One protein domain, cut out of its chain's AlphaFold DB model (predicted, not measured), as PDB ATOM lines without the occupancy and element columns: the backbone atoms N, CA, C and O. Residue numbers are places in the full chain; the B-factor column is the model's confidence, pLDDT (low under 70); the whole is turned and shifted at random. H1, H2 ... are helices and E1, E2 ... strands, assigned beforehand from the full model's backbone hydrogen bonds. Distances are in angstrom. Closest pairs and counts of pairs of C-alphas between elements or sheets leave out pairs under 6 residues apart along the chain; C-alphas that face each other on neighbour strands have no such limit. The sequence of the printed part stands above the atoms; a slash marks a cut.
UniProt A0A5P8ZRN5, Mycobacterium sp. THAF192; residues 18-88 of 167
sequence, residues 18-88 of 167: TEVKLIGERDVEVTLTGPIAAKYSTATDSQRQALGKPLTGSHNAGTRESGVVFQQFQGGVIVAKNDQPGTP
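What this domain is: This is residues 18 to 88 of the 167 residues of a protein of Mycobacterium sp. THAF192 (UniProt A0A5P8ZRN5). A small three-stranded sheet, E3 E4 E5, has one face bare; the other face is covered by the helix H1, over E5, and beside it by the two-stranded hairpin E1 E2, on which H1 packs too. The short helix H2 sits at one end, by the first residue of E5, and only grazes the sheet. The printed part has 71 residues with two named helices and five named strands, in the order E1 E2 H1 H2 E3 E4 E5; the class is mixed, helices and strands. Both sheets are antiparallel, the larger in the order E3 - E4 - E5. The whole is compact and rounded, with a radius of gyration of the C-alphas of 11.2 A and spans of 28 by 25 by 18 A.

Where its parts are: In the larger sheet, E3 is residues 61 to 63, E4 is residues 69 to 72 at 10.4 A, and E5 is residues 76 to 80 at 13.6 A, ending at C-alpha 80 (478.696, 444.283, 489.287). H1 is residues 34 to 42, 12.7 A long, and begins at C-alpha 34 (484.986, 444.844, 482.346). H2 is residues 45 to 51, 9.8 A long. E1, residues 19 to 23, is 13.6 A long and begins at C-alpha 19 (485.329, 447.473, 476.442); E2, residues 29 to 33, is 12.9 A long.

How they stand to each other: E3, E4 and E5 form a meander, each strand the antiparallel neighbour of the one before, with E3 and E5 as edge strands. N 62 and O 70 are 3.0 A apart between E3 and E4, and N 71 and O 78 are 2.9 A apart between E4 and E5, both within hydrogen-bond range. H1 is on this sheet at a height over the sheet of 9.3 A, over E5, and on the local plane its line stands at 43 degrees to E5, slantwise to the strands. The closest C-alphas of H1 and E5 are those of Ile 36 and Ile 78, 6.2 A apart. The closest C-alphas of H1 and E1 are those of Glu 19 and Ala 37, 5.3 A apart. E1 and E2 are an antiparallel hairpin, with N 20 and O 32 within hydrogen-bond range at 2.9 A. E2 and E3 are near each other, with 5 pairs of C-alphas within 10 A. H1 and H2 are close but not clearly touching, their closest C-alphas, Tyr 40 and Arg 48, being 7.3 A apart, at a steep tilt of 49 degrees, opposite ways. The closest C-alphas of H2 and E5 are those of Leu 51 and Gly 76, 5.0 A apart. Among the pairs that are apart are E1 and E5. In H1 and H2 every O i to N i+4 pair is within hydrogen-bond range.

The domain as a whole: The two C-alphas farthest apart, those of Asp 45 and Glu 65, are 31.9 A apart. The printed part has no cut. The link from H2 to E3, 9 residues, is short; the other links are tight. The mean pLDDT of the printed part is 92.2, and no printed residue is under 70.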
ATOM      1  N   THR A  18     485.703 443.290 476.450       78.75
ATOM      2  CA  THR A  18     486.287 443.935 477.630       78.75
ATOM      3  C   THR A  18     485.956 445.426 477.695       78.75
ATOM      4  O   THR A  18     485.959 446.000 478.781       78.75
ATOM      5  N   GLU A  19     485.652 446.050 476.552       88.88
ATOM      6  CA  GLU A  19     485.329 447.473 476.442       88.88
ATOM      7  C   GLU A  19     484.196 447.717 475.439       88.88
ATOM      8  O   GLU A  19     484.132 447.075 474.389       88.88
ATOM      9  N   VAL A  20     483.314 448.671 475.743       91.94
ATOM     10  CA  VAL A  20     482.259 449.145 474.833       91.94
ATOM     11  C   VAL A  20     482.223 450.670 474.870       91.94
ATOM     12  O   VAL A  20     482.040 451.263 475.931       91.94
ATOM     13  N   LYS A  21     482.368 451.311 473.708       91.62
ATOM     14  CA  LYS A  21     482.318 452.773 473.566       91.62
ATOM     15  C   LYS A  21     480.926 453.231 473.154       91.62
ATOM     16  O   LYS A  21     480.376 452.726 472.179       91.62
ATOM     17  N   LEU A  22     480.372 454.193 473.885       90.19
ATOM     18  CA  LEU A  22     479.032 454.740 473.668       90.19
ATOM     19  C   LEU A  22     479.056 456.265 473.723       90.19
ATOM     20  O   LEU A  22     479.864 456.857 474.433       90.19
ATOM     21  N   ILE A  23     478.114 456.906 473.035       88.75
ATOM     22  CA  ILE A  23     477.885 458.347 473.173       88.75
ATOM     23  C   ILE A  23     476.940 458.589 474.357       88.75
ATOM     24  O   ILE A  23     475.789 458.148 474.352       88.75
ATOM     25  N   GLY A  24     477.437 459.273 475.388       85.00
ATOM     26  CA  GLY A  24     476.691 459.623 476.595       85.00
ATOM     27  C   GLY A  24     475.759 460.827 476.427       85.00
ATOM     28  O   GLY A  24     475.655 461.431 475.360       85.00
ATOM     29  N   GLU A  25     475.066 461.195 477.508       76.38
ATOM     30  CA  GLU A  25     474.004 462.223 477.509       76.38
ATOM     31  C   GLU A  25     474.435 463.609 476.987       76.38
ATOM     32  O   GLU A  25     473.610 464.329 476.433       76.38
ATOM     33  N   ARG A  26     475.720 463.968 477.097       77.94
ATOM     34  CA  ARG A  26     476.267 465.274 476.666       77.94
ATOM     35  C   ARG A  26     477.100 465.199 475.383       77.94
ATOM     36  O   ARG A  26     478.036 465.977 475.228       77.94
ATOM     37  N   ASP A  27     476.842 464.195 474.547       81.88
ATOM     38  CA  ASP A  27     477.653 463.866 473.362       81.88
ATOM     39  C   ASP A  27     479.134 463.593 473.687       81.88
ATOM     40  O   ASP A  27     480.025 463.700 472.848       81.88
ATOM     41  N   VAL A  28     479.396 463.196 474.934       86.25
ATOM     42  CA  VAL A  28     480.715 462.786 475.416       86.25
ATOM     43  C   VAL A  28     480.821 461.272 475.295       86.25
ATOM     44  O   VAL A  28     479.924 460.553 475.739       86.25
ATOM     45  N   GLU A  29     481.924 460.787 474.726       86.75
ATOM     46  CA  GLU A  29     482.227 459.357 474.675       86.75
ATOM     47  C   GLU A  29     482.389 458.792 476.098       86.75
ATOM     48  O   GLU A  29     483.151 459.310 476.916       86.75
ATOM     49  N   VAL A  30     481.667 457.712 476.385       89.62
ATOM     50  CA  VAL A  30     481.790 456.908 477.600       89.62
ATOM     51  C   VAL A  30     482.316 455.540 477.196       89.62
ATOM     52  O   VAL A  30     481.745 454.877 476.331       89.62
ATOM     53  N   THR A  31     483.398 455.109 477.840       91.38
ATOM     54  CA  THR A  31     483.931 453.753 477.680       91.38
ATOM     55  C   THR A  31     483.471 452.910 478.859       91.38
ATOM     56  O   THR A  31     483.896 453.130 479.991       91.38
ATOM     57  N   LEU A  32     482.581 451.957 478.595       92.56
ATOM     58  CA  LEU A  32     482.248 450.894 479.534       92.56
ATOM     59  C   LEU A  32     483.390 449.885 479.540       92.56
ATOM     60  O   LEU A  32     483.915 449.566 478.475       92.56
ATOM     61  N   THR A  33     483.726 449.340 480.706       91.81
ATOM     62  CA  THR A  33     484.810 448.361 480.854       91.81
ATOM     63  C   THR A  33     484.374 447.145 481.671       91.81
ATOM     64  O   THR A  33     483.386 447.184 482.415       91.81
ATOM     65  N   GLY A  34     485.102 446.040 481.511       93.25
ATOM     66  CA  GLY A  34     484.986 444.844 482.346       93.25
ATOM     67  C   GLY A  34     483.565 444.258 482.384       93.25
ATOM     68  O   GLY A  34     482.901 444.185 481.345       93.25
ATOM     69  N   PRO A  35     483.063 443.856 483.568       96.00
ATOM     70  CA  PRO A  35     481.714 443.306 483.734       96.00
ATOM     71  C   PRO A  35     480.590 444.180 483.168       96.00
ATOM     72  O   PRO A  35     479.600 443.665 482.647       96.00
ATOM     73  N   ILE A  36     480.744 445.505 483.234       96.44
ATOM     74  CA  ILE A  36     479.744 446.453 482.736       96.44
ATOM     75  C   ILE A  36     479.671 446.405 481.205       96.44
ATOM     76  O   ILE A  36     478.576 446.329 480.645       96.44
ATOM     77  N   ALA A  37     480.829 446.403 480.535       95.00
ATOM     78  CA  ALA A  37     480.929 446.269 479.081       95.00
ATOM     79  C   ALA A  37     480.351 444.933 478.600       95.00
ATOM     80  O   ALA A  37     479.505 444.908 477.701       95.00
ATOM     81  N   ALA A  38     480.748 443.840 479.260       95.44
ATOM     82  CA  ALA A  38     480.250 442.503 478.973       95.44
ATOM     83  C   ALA A  38     478.720 442.450 479.076       95.44
ATOM     84  O   ALA A  38     478.043 442.021 478.138       95.44
ATOM     85  N   LYS A  39     478.154 442.969 480.176       96.44
ATOM     86  CA  LYS A  39     476.706 442.981 480.374       96.44
ATOM     87  C   LYS A  39     475.984 443.822 479.329       96.44
ATOM     88  O   LYS A  39     475.028 443.332 478.728       96.44
ATOM     89  N   TYR A  40     476.448 445.043 479.074       95.75
ATOM     90  CA  TYR A  40     475.835 445.919 478.074       95.75
ATOM     91  C   TYR A  40     475.837 445.285 476.674       95.75
ATOM     92  O   TYR A  40     474.838 445.359 475.956       95.75
ATOM     93  N   SER A  41     476.928 444.606 476.300       93.69
ATOM     94  CA  SER A  41     477.031 443.923 475.007       93.69
ATOM     95  C   SER A  41     476.043 442.766 474.855       93.69
ATOM     96  O   SER A  41     475.577 442.513 473.749       93.69
ATOM     97  N   THR A  42     475.732 442.056 475.942       93.81
ATOM     98  CA  THR A  42     474.774 440.934 475.933       93.81
ATOM     99  C   THR A  42     473.330 441.347 476.212       93.81
ATOM    100  O   THR A  42     472.430 440.517 476.120       93.81
ATOM    101  N   ALA A  43     473.097 442.610 476.580       94.50
ATOM    102  CA  ALA A  43     471.757 443.117 476.831       94.50
ATOM    103  C   ALA A  43     470.901 443.030 475.557       94.50
ATOM    104  O   ALA A  43     471.413 443.120 474.438       94.50
ATOM    105  N   THR A  44     469.590 442.875 475.705       93.81
ATOM    106  CA  THR A  44     468.683 442.939 474.550       93.81
ATOM    107  C   THR A  44     468.518 444.384 474.071       93.81
ATOM    108  O   THR A  44     468.820 445.334 474.801       93.81
ATOM    109  N   ASP A  45     468.005 444.583 472.854       93.94
ATOM    110  CA  ASP A  45     467.715 445.930 472.343       93.94
ATOM    111  C   ASP A  45     466.746 446.692 473.248       93.94
ATOM    112  O   ASP A  45     466.982 447.857 473.559       93.94
ATOM    113  N   SER A  46     465.711 446.016 473.754       91.50
ATOM    114  CA  SER A  46     464.757 446.606 474.695       91.50
ATOM    115  C   SER A  46     465.425 447.034 476.001       91.50
ATOM    116  O   SER A  46     465.139 448.117 476.501       91.50
ATOM    117  N   GLN A  47     466.360 446.237 476.531       94.69
ATOM    118  CA  GLN A  47     467.111 446.601 477.737       94.69
ATOM    119  C   GLN A  47     468.019 447.812 477.496       94.69
ATOM    120  O   GLN A  47     468.058 448.724 478.320       94.69
ATOM    121  N   ARG A  48     468.723 447.863 476.357       94.44
ATOM    122  CA  ARG A  48     469.545 449.027 475.985       94.44
ATOM    123  C   ARG A  48     468.702 450.281 475.781       94.44
ATOM    124  O   ARG A  48     469.101 451.356 476.219       94.44
ATOM    125  N   GLN A  49     467.539 450.148 475.149       94.25
ATOM    126  CA  GLN A  49     466.613 451.255 474.945       94.25
ATOM    127  C   GLN A  49     466.053 451.774 476.274       94.25
ATOM    128  O   GLN A  49     466.010 452.984 476.475       94.25
ATOM    129  N   ALA A  50     465.675 450.875 477.189       94.12
ATOM    130  CA  ALA A  50     465.194 451.235 478.521       94.12
ATOM    131  C   ALA A  50     466.287 451.884 479.384       94.12
ATOM    132  O   ALA A  50     466.011 452.831 480.115       94.12
ATOM    133  N   LEU A  51     467.538 451.418 479.281       96.25
ATOM    134  CA  LEU A  51     468.688 452.067 479.916       96.25
ATOM    135  C   LEU A  51     468.910 453.485 479.376       96.25
ATOM    136  O   LEU A  51     469.167 454.404 480.155       96.25
ATOM    137  N   GLY A  52     468.809 453.668 478.060       94.62
ATOM    138  CA  GLY A  52     469.102 454.936 477.399       94.62
ATOM    139  C   GLY A  52     470.602 455.238 477.351       94.62
ATOM    140  O   GLY A  52     471.444 454.334 477.331       94.62
ATOM    141  N   LYS A  53     470.957 456.528 477.303       94.06
ATOM    142  CA  LYS A  53     472.364 456.943 477.229       94.06
ATOM    143  C   LYS A  53     473.071 456.746 478.581       94.06
ATOM    144  O   LYS A  53     472.459 456.983 479.629       94.06
ATOM    145  N   PRO A  54     474.361 456.366 478.593       94.62
ATOM    146  CA  PRO A  54     475.147 456.382 479.819       94.62
ATOM    147  C   PRO A  54     475.327 457.819 480.321       94.62
ATOM    148  O   PRO A  54     475.565 458.757 479.546       94.62
ATOM    149  N   LEU A  55     475.228 457.986 481.637       92.94
ATOM    150  CA  LEU A  55     475.503 459.251 482.302       92.94
ATOM    151  C   LEU A  55     477.015 459.453 482.431       92.94
ATOM    152  O   LEU A  55     477.780 458.516 482.663       92.94
ATOM    153  N   THR A  56     477.451 460.700 482.279       86.06
ATOM    154  CA  THR A  56     478.873 461.070 482.237       86.06
ATOM    155  C   THR A  56     479.344 461.640 483.576       86.06
ATOM    156  O   THR A  56     478.563 462.229 484.330       86.06
ATOM    157  N   GLY A  57     480.640 461.508 483.863       81.44
ATOM    158  CA  GLY A  57     481.277 461.989 485.094       81.44
ATOM    159  C   GLY A  57     481.506 460.888 486.136       81.44
ATOM    160  O   GLY A  57     480.764 459.914 486.200       81.44
ATOM    161  N   SER A  58     482.526 461.071 486.977       77.50
ATOM    162  CA  SER A  58     483.009 460.076 487.953       77.50
ATOM    163  C   SER A  58     481.993 459.676 489.030       77.50
ATOM    164  O   SER A  58     482.100 458.608 489.615       77.50
ATOM    165  N   HIS A  59     480.977 460.499 489.290       84.25
ATOM    166  CA  HIS A  59     479.890 460.155 490.217       84.25
ATOM    167  C   HIS A  59     478.881 459.170 489.603       84.25
ATOM    168  O   HIS A  59     478.119 458.521 490.318       84.25
ATOM    169  N   ASN A  60     478.851 459.076 488.272       88.06
ATOM    170  CA  ASN A  60     477.917 458.239 487.530       88.06
ATOM    171  C   ASN A  60     478.516 456.893 487.128       88.06
ATOM    172  O   ASN A  60     477.764 456.000 486.752       88.06
ATOM    173  N   ALA A  61     479.833 456.731 487.217       90.19
ATOM    174  CA  ALA A  61     480.502 455.485 486.895       90.19
ATOM    175  C   ALA A  61     481.774 455.323 487.717       90.19
ATOM    176  O   ALA A  61     482.498 456.296 487.931       90.19
ATOM    177  N   GLY A  62     482.074 454.095 488.121       90.81
ATOM    178  CA  GLY A  62     483.340 453.782 488.772       90.81
ATOM    179  C   GLY A  62     483.252 452.634 489.761       90.81
ATOM    180  O   GLY A  62     482.241 451.937 489.857       90.81
ATOM    181  N   THR A  63     484.343 452.474 490.500       93.62
ATOM    182  CA  THR A  63     484.521 451.469 491.547       93.62
ATOM    183  C   THR A  63     484.337 452.130 492.907       93.62
ATOM    184  O   THR A  63     484.975 453.139 493.209       93.62
ATOM    185  N   ARG A  64     483.452 451.581 493.735       91.88
ATOM    186  CA  ARG A  64     483.274 452.000 495.130       91.88
ATOM    187  C   ARG A  64     484.399 451.441 495.999       91.88
ATOM    188  O   ARG A  64     485.049 450.474 495.621       91.88
ATOM    189  N   GLU A  65     484.559 451.977 497.208       90.88
ATOM    190  CA  GLU A  65     485.506 451.431 498.197       90.88
ATOM    191  C   GLU A  65     485.231 449.956 498.533       90.88
ATOM    192  O   GLU A  65     486.157 449.202 498.812       90.88
ATOM    193  N   SER A  66     483.971 449.514 498.432       92.50
ATOM    194  CA  SER A  66     483.584 448.106 498.583       92.50
ATOM    195  C   SER A  66     484.028 447.200 497.424       92.50
ATOM    196  O   SER A  66     483.802 445.996 497.476       92.50
ATOM    197  N   GLY A  67     484.604 447.760 496.358       95.12
ATOM    198  CA  GLY A  67     484.943 447.060 495.120       95.12
ATOM    199  C   GLY A  67     483.811 447.027 494.091       95.12
ATOM    200  O   GLY A  67     484.074 446.755 492.926       95.12
ATOM    201  N   VAL A  68     482.572 447.355 494.474       97.12
ATOM    202  CA  VAL A  68     481.416 447.364 493.561       97.12
ATOM    203  C   VAL A  68     481.651 448.331 492.408       97.12
ATOM    204  O   VAL A  68     481.898 449.517 492.636       97.12
ATOM    205  N   VAL A  69     481.498 447.845 491.179       96.81
ATOM    206  CA  VAL A  69     481.564 448.668 489.969       96.81
ATOM    207  C   VAL A  69     480.176 448.946 489.432       96.81
ATOM    208  O   VAL A  69     479.297 448.083 489.455       96.81
ATOM    209  N   PHE A  70     479.960 450.161 488.944       96.62
ATOM    210  CA  PHE A  70     478.679 450.547 488.376       96.62
ATOM    211  C   PHE A  70     478.830 451.563 487.250       96.62
ATOM    212  O   PHE A  70     479.799 452.319 487.196       96.62
ATOM    213  N   GLN A  71     477.820 451.603 486.386       97.06
ATOM    214  CA  GLN A  71     477.585 452.673 485.426       97.06
ATOM    215  C   GLN A  71     476.108 453.056 485.475       97.06
ATOM    216  O   GLN A  71     475.231 452.220 485.245       97.06
ATOM    217  N   GLN A  72     475.831 454.330 485.734       96.50
ATOM    218  CA  GLN A  72     474.498 454.905 485.649       96.50
ATOM    219  C   GLN A  72     474.147 455.249 484.205       96.50
ATOM    220  O   GLN A  72     474.963 455.764 483.439       96.50
ATOM    221  N   PHE A  73     472.897 455.005 483.862       96.69
ATOM    222  CA  PHE A  73     472.258 455.386 482.618       96.69
ATOM    223  C   PHE A  73     471.004 456.198 482.952       96.69
ATOM    224  O   PHE A  73     470.543 456.213 484.099       96.69
ATOM    225  N   GLN A  74     470.446 456.864 481.946       94.62
ATOM    226  CA  GLN A  74     469.247 457.692 482.092       94.62
ATOM    227  C   GLN A  74     468.079 456.938 482.739       94.62
ATOM    228  O   GLN A  74     467.455 457.447 483.666       94.62
ATOM    229  N   GLY A  75     467.809 455.712 482.287       95.56
ATOM    230  CA  GLY A  75     466.693 454.897 482.772       95.56
ATOM    231  C   GLY A  75     467.075 453.827 483.795       95.56
ATOM    232  O   GLY A  75     466.204 453.244 484.437       95.56
ATOM    233  N   GLY A  76     468.363 453.563 484.010       96.75
ATOM    234  CA  GLY A  76     468.790 452.449 484.857       96.75
ATOM    235  C   GLY A  76     470.252 452.506 485.269       96.75
ATOM    236  O   GLY A  76     470.938 453.512 485.118       96.75
ATOM    237  N   VAL A  77     470.729 451.419 485.845       97.81
ATOM    238  CA  VAL A  77     472.124 451.258 486.248       97.81
ATOM    239  C   VAL A  77     472.549 449.833 485.944       97.81
ATOM    240  O   VAL A  77     471.758 448.906 486.104       97.81
ATOM    241  N   ILE A  78     473.791 449.667 485.499       98.19
ATOM    242  CA  ILE A  78     474.448 448.362 485.450       98.19
ATOM    243  C   ILE A  78     475.401 448.292 486.635       98.19
ATOM    244  O   ILE A  78     476.191 449.218 486.831       98.19
ATOM    245  N   VAL A  79     475.325 447.219 487.417       98.19
ATOM    246  CA  VAL A  79     476.132 447.032 488.629       98.19
ATOM    247  C   VAL A  79     476.748 445.640 488.628       98.19
ATOM    248  O   VAL A  79     476.069 444.666 488.315       98.19
ATOM    249  N   ALA A  80     478.017 445.542 489.011       98.00
ATOM    250  CA  ALA A  80     478.696 444.283 489.287       98.00
ATOM    251  C   ALA A  80     479.347 444.345 490.672       98.00
ATOM    252  O   ALA A  80     479.832 445.396 491.095       98.00
ATOM    253  N   LYS A  81     479.401 443.211 491.375       97.56
ATOM    254  CA  LYS A  81     479.974 443.156 492.733       97.56
ATOM    255  C   LYS A  81     481.458 443.541 492.795       97.56
ATOM    256  O   LYS A  81     481.922 443.968 493.844       97.56
ATOM    257  N   ASN A  82     482.198 443.369 491.698       96.38
ATOM    258  CA  ASN A  82     483.587 443.793 491.532       96.38
ATOM    259  C   ASN A  82     483.968 443.897 490.044       96.38
ATOM    260  O   ASN A  82     483.169 443.542 489.180       96.38
ATOM    261  N   ASP A  83     485.178 444.380 489.760       94.56
ATOM    262  CA  ASP A  83     485.725 444.593 488.412       94.56
ATOM    263  C   ASP A  83     486.382 443.353 487.781       94.56
ATOM    264  O   ASP A  83     486.879 443.423 486.654       94.56
ATOM    265  N   GLN A  84     486.393 442.217 488.482       93.81
ATOM    266  CA  GLN A  84     487.127 441.041 488.034       93.81
ATOM    267  C   GLN A  84     486.512 440.468 486.748       93.81
ATOM    268  O   GLN A  84     485.284 440.346 486.649       93.81
ATOM    269  N   PRO A  85     487.336 440.070 485.759       88.44
ATOM    270  CA  PRO A  85     486.845 439.431 484.545       88.44
ATOM    271  C   PRO A  85     485.966 438.213 484.854       88.44
ATOM    272  O   PRO A  85     486.323 437.360 485.663       88.44
ATOM    273  N   GLY A  86     484.806 438.131 484.200       88.88
ATOM    274  CA  GLY A  86     483.839 437.050 484.406       88.88
ATOM    275  C   GLY A  86     482.885 437.249 485.589       88.88
ATOM    276  O   GLY A  86     481.928 436.486 485.712       88.88
ATOM    277  N   THR A  87     483.072 438.278 486.425       95.62
ATOM    278  CA  THR A  87     482.046 438.667 487.399       95.62
ATOM    279  C   THR A  87     480.782 439.105 486.654       95.62
ATOM    280  O   THR A  87     480.870 439.950 485.760       95.62
ATOM    281  N   PRO A  88     479.599 438.560 486.985       96.25
ATOM    282  CA  PRO A  88     478.368 438.985 486.344       96.25
ATOM    283  C   PRO A  88     477.992 440.401 486.789       96.25
ATOM    284  O   PRO A  88     478.168 440.775 487.952       96.25
TER     285      PRO A  88